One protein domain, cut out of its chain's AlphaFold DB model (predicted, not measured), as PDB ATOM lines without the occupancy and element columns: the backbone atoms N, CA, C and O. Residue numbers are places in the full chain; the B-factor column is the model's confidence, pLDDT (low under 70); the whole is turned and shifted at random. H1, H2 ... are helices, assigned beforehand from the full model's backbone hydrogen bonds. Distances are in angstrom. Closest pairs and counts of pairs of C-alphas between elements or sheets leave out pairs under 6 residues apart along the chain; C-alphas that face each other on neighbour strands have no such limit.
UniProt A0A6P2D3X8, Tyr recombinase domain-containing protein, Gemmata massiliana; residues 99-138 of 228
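AT A GLANCE: This is residues 99 to 138 of the 228 residues of the protein "Tyr recombinase domain-containing protein" of Gemmata massiliana (UniProt A0A6P2D3X8). The printed part is a flat, open ring, nearly closed: H1 makes one side, residues 112 to 118 turn the corner, H2 makes the opposite side, and the tail, residues 133 to 138, comes back toward the start of H1. The middle of the ring is empty. The 40 printed residues have two named helices, H1 then H2, and no named strand; the class is all helix. The whole is loose, with a radius of gyration of the C-alphas of 12.1 A, and spans 28 by 26 by 8 A.

HOW THE PARTS SIT: H1, residues 99 to 111, and H2, residues 119 to 132, are apart, with no C-alpha of the one within 8 A of the other. A short link of 7 residues joins them. In both helices every O i to N i+4 pair is within hydrogen-bond range. The C-alphas of Ala 99 and Ala 138, first and last printed, are 5.8 A apart.

IN THESE COORDINATES: H1 begins at C-alpha 99 (156.408, 81.003, 132.279) and is 18.3 A long from first to last C-alpha. H2 is 20.3 A long and ends at C-alpha 132 (146.468, 96.604, 136.237).

THE WHOLE: The two C-alphas farthest apart, of Pro 116 and Ala 138, are 29.7 A apart. Residues 104 to 135 stand free, of which 104 to 111 belong to H1 and 119 to 132 to H2. The printed part has no cut. Its mean pLDDT is 85.9, and residues 132 to 134 are under 70.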
ATOM      1  N   ALA A  99     157.056  80.720 133.557       93.56
ATOM      2  CA  ALA A  99     156.408  81.003 132.279       93.56
ATOM      3  C   ALA A  99     155.824  79.735 131.649       93.56
ATOM      4  O   ALA A  99     154.615  79.692 131.416       93.56
ATOM      5  N   ALA A 100     156.626  78.676 131.502       93.56
ATOM      6  CA  ALA A 100     156.149  77.393 130.979       93.56
ATOM      7  C   ALA A 100     155.056  76.773 131.871       93.56
ATOM      8  O   ALA A 100     154.060  76.240 131.379       93.56
ATOM      9  N   SER A 101     155.179  76.894 133.200       94.25
ATOM     10  CA  SER A 101     154.151  76.407 134.125       94.25
ATOM     11  C   SER A 101     152.817  77.148 133.973       94.25
ATOM     12  O   SER A 101     151.764  76.521 134.117       94.25
ATOM     13  N   VAL A 102     152.839  78.465 133.749       92.62
ATOM     14  CA  VAL A 102     151.625  79.275 133.546       92.62
ATOM     15  C   VAL A 102     151.023  79.009 132.170       92.62
ATOM     16  O   VAL A 102     149.808  78.852 132.070       92.62
ATOM     17  N   GLU A 103     151.853  78.906 131.133       92.12
ATOM     18  CA  GLU A 103     151.425  78.550 129.778       92.12
ATOM     19  C   GLU A 103     150.699  77.202 129.765       92.12
ATOM     20  O   GLU A 103     149.555  77.129 129.313       92.12
ATOM     21  N   ARG A 104     151.302  76.167 130.365       91.31
ATOM     22  CA  ARG A 104     150.673  74.849 130.514       91.31
ATOM     23  C   ARG A 104     149.329  74.938 131.231       91.31
ATOM     24  O   ARG A 104     148.339  74.394 130.752       91.31
ATOM     25  N   PHE A 105     149.266  75.661 132.349       91.81
ATOM     26  CA  PHE A 105     148.016  75.831 133.089       91.81
ATOM     27  C   PHE A 105     146.933  76.542 132.260       91.81
ATOM     28  O   PHE A 105     145.756  76.175 132.312       91.81
ATOM     29  N   HIS A 106     147.307  77.565 131.489       91.12
ATOM     30  CA  HIS A 106     146.380  78.260 130.601       91.12
ATOM     31  C   HIS A 106     145.900  77.362 129.457       91.12
ATOM     32  O   HIS A 106     144.708  77.397 129.147       91.12
ATOM     33  N   ALA A 107     146.782  76.546 128.876       92.06
ATOM     34  CA  ALA A 107     146.429  75.563 127.855       92.06
ATOM     35  C   ALA A 107     145.453  74.508 128.404       92.06
ATOM     36  O   ALA A 107     144.400  74.287 127.810       92.06
ATOM     37  N   GLU A 108     145.724  73.951 129.589       92.31
ATOM     38  CA  GLU A 108     144.834  73.003 130.277       92.31
ATOM     39  C   GLU A 108     143.458  73.628 130.567       92.31
ATOM     40  O   GLU A 108     142.419  73.033 130.278       92.31
ATOM     41  N   ARG A 109     143.413  74.868 131.079       91.56
ATOM     42  CA  ARG A 109     142.140  75.588 131.281       91.56
ATOM     43  C   ARG A 109     141.397  75.864 129.980       91.56
ATOM     44  O   ARG A 109     140.169  75.920 130.004       91.56
ATOM     45  N   ALA A 110     142.115  76.134 128.893       90.88
ATOM     46  CA  ALA A 110     141.512  76.384 127.591       90.88
ATOM     47  C   ALA A 110     140.912  75.101 127.007       90.88
ATOM     48  O   ALA A 110     139.790  75.160 126.511       90.88
ATOM     49  N   ALA A 111     141.611  73.970 127.128       92.19
ATOM     50  CA  ALA A 111     141.135  72.658 126.697       92.19
ATOM     51  C   ALA A 111     139.914  72.190 127.509       92.19
ATOM     52  O   ALA A 111     138.931  71.731 126.942       92.19
ATOM     53  N   ASN A 112     139.923  72.400 128.829       93.62
ATOM     54  CA  ASN A 112     138.824  72.011 129.726       93.62
ATOM     55  C   ASN A 112     137.655  73.013 129.752       93.62
ATOM     56  O   ASN A 112     136.779  72.957 130.623       93.62
ATOM     57  N   ARG A 113     137.654  73.998 128.853       91.62
ATOM     58  CA  ARG A 113     136.665  75.069 128.859       91.62
ATOM     59  C   ARG A 113     135.327  74.563 128.325       91.62
ATOM     60  O   ARG A 113     135.214  74.230 127.156       91.62
ATOM     61  N   LYS A 114     134.290  74.618 129.165       92.62
ATOM     62  CA  LYS A 114     132.905  74.313 128.762       92.62
ATOM     63  C   LYS A 114     132.181  75.500 128.116       92.62
ATOM     64  O   LYS A 114     131.299  75.310 127.293       92.62
ATOM     65  N   THR A 115     132.531  76.729 128.499       87.81
ATOM     66  CA  THR A 115     131.843  77.948 128.047       87.81
ATOM     67  C   THR A 115     132.542  78.612 126.854       87.81
ATOM     68  O   THR A 115     133.765  78.795 126.898       87.81
ATOM     69  N   PRO A 116     131.803  79.047 125.814       85.50
ATOM     70  CA  PRO A 116     132.378  79.765 124.678       85.50
ATOM     71  C   PRO A 116     133.146  81.035 125.077       85.50
ATOM     72  O   PRO A 116     132.894  81.664 126.110       85.50
ATOM     73  N   LYS A 117     134.110  81.440 124.241       86.25
ATOM     74  CA  LYS A 117     134.796  82.734 124.383       86.25
ATOM     75  C   LYS A 117     133.947  83.832 123.743       86.25
ATOM     76  O   LYS A 117     134.075  84.095 122.554       86.25
ATOM     77  N   TYR A 118     133.109  84.486 124.538       88.88
ATOM     78  CA  TYR A 118     132.354  85.655 124.085       88.88
ATOM     79  C   TYR A 118     133.276  86.865 123.878       88.88
ATOM     80  O   TYR A 118     134.082  87.187 124.759       88.88
ATOM     81  N   ALA A 119     133.138  87.543 122.734       87.88
ATOM     82  CA  ALA A 119     133.979  88.677 122.341       87.88
ATOM     83  C   ALA A 119     133.972  89.808 123.386       87.88
ATOM     84  O   ALA A 119     135.036  90.263 123.803       87.88
ATOM     85  N   SER A 120     132.796  90.154 123.917       89.69
ATOM     86  CA  SER A 120     132.630  91.186 124.952       89.69
ATOM     87  C   SER A 120     133.411  90.892 126.239       89.69
ATOM     88  O   SER A 120     133.989  91.788 126.855       89.69
ATOM     89  N   HIS A 121     133.496  89.621 126.648       87.00
ATOM     90  CA  HIS A 121     134.280  89.236 127.820       87.00
ATOM     91  C   HIS A 121     135.786  89.310 127.538       87.00
ATOM     92  O   HIS A 121     136.561  89.679 128.422       87.00
ATOM     93  N   MET A 122     136.214  88.970 126.320       86.62
ATOM     94  CA  MET A 122     137.619  89.075 125.919       86.62
ATOM     95  C   MET A 122     138.082  90.533 125.880       86.62
ATOM     96  O   MET A 122     139.138  90.833 126.434       86.62
ATOM     97  N   GLU A 123     137.268  91.431 125.329       86.94
ATOM     98  CA  GLU A 123     137.537  92.870 125.283       86.94
ATOM     99  C   GLU A 123     137.615  93.482 126.689       86.94
ATOM    100  O   GLU A 123     138.614  94.115 127.040       86.94
ATOM    101  N   ARG A 124     136.640  93.179 127.563       86.19
ATOM    102  CA  ARG A 124     136.672  93.609 128.974       86.19
ATOM    103  C   ARG A 124     137.912  93.102 129.717       86.19
ATOM    104  O   ARG A 124     138.474  93.795 130.563       86.19
ATOM    105  N   ASN A 125     138.334  91.867 129.447       84.69
ATOM    106  CA  ASN A 125     139.517  91.300 130.089       84.69
ATOM    107  C   ASN A 125     140.811  91.937 129.566       84.69
ATOM    108  O   ASN A 125     141.743  92.115 130.349       84.69
ATOM    109  N   ALA A 126     140.874  92.288 128.279       82.12
ATOM    110  CA  ALA A 126     142.015  92.989 127.698       82.12
ATOM    111  C   ALA A 126     142.176  94.390 128.310       82.12
ATOM    112  O   ALA A 126     143.261  94.721 128.788       82.12
ATOM    113  N   THR A 127     141.094  95.168 128.408       81.00
ATOM    114  CA  THR A 127     141.133  96.516 129.009       81.00
ATOM    115  C   THR A 127     141.522  96.482 130.486       81.00
ATOM    116  O   THR A 127     142.358  97.272 130.931       81.00
ATOM    117  N   LYS A 128     140.994  95.515 131.251       80.38
ATOM    118  CA  LYS A 128     141.359  95.342 132.663       80.38
ATOM    119  C   LYS A 128     142.850  95.025 132.852       80.38
ATOM    120  O   LYS A 128     143.473  95.583 133.751       80.38
ATOM    121  N   ARG A 129     143.434  94.174 131.999       76.19
ATOM    122  CA  ARG A 129     144.865  93.815 132.070       76.19
ATOM    123  C   ARG A 129     145.785  95.005 131.822       76.19
ATOM    124  O   ARG A 129     146.772  95.151 132.532       76.19
ATOM    125  N   VAL A 130     145.442  95.861 130.859       73.88
ATOM    126  CA  VAL A 130     146.202  97.092 130.586       73.88
ATOM    127  C   VAL A 130     146.195  98.008 131.812       73.88
ATOM    128  O   VAL A 130     147.247  98.502 132.207       73.88
ATOM    129  N   ARG A 131     145.036  98.170 132.468       70.31
ATOM    130  CA  ARG A 131     144.893  99.014 133.666       70.31
ATOM    131  C   ARG A 131     145.709  98.516 134.866       70.31
ATOM    132  O   ARG A 131     146.220  99.333 135.622       70.31
ATOM    133  N   GLU A 132     145.795  97.204 135.069       67.00
ATOM    134  CA  GLU A 132     146.468  96.604 136.237       67.00
ATOM    135  C   GLU A 132     147.979  96.367 136.025       67.00
ATOM    136  O   GLU A 132     148.695  96.080 136.987       67.00
ATOM    137  N   GLY A 133     148.476  96.528 134.792       61.22
ATOM    138  CA  GLY A 133     149.865  96.278 134.410       61.22
ATOM    139  C   GLY A 133     150.182  94.786 134.226       61.22
ATOM    140  O   GLY A 133     149.875  93.939 135.066       61.22
ATOM    141  N   GLU A 134     150.852  94.432 133.123       68.50
ATOM    142  CA  GLU A 134     151.216  93.040 132.830       68.50
ATOM    143  C   GLU A 134     152.517  92.621 133.530       68.50
ATOM    144  O   GLU A 134     153.617  92.742 132.986       68.50
ATOM    145  N   ARG A 135     152.416  92.036 134.728       76.69
ATOM    146  CA  ARG A 135     153.534  91.254 135.279       76.69
ATOM    147  C   ARG A 135     153.633  89.916 134.552       76.69
ATOM    148  O   ARG A 135     152.854  88.999 134.812       76.69
ATOM    149  N   LYS A 136     154.618  89.793 133.664       82.69
ATOM    150  CA  LYS A 136     154.905  88.533 132.973       82.69
ATOM    151  C   LYS A 136     155.612  87.550 133.917       82.69
ATOM    152  O   LYS A 136     156.482  87.968 134.687       82.69
ATOM    153  N   PRO A 137     155.257  86.252 133.890       88.50
ATOM    154  CA  PRO A 137     156.010  85.240 134.619       88.50
ATOM    155  C   PRO A 137     157.476  85.230 134.174       88.50
ATOM    156  O   PRO A 137     157.769  85.324 132.984       88.50
ATOM    157  N   ALA A 138     158.395  85.102 135.128       91.25
ATOM    158  CA  ALA A 138     159.819  85.008 134.827       91.25
ATOM    159  C   ALA A 138     160.161  83.688 134.114       91.25
ATOM    160  O   ALA A 138     159.453  82.687 134.257       91.25
TER     161      ALA A 138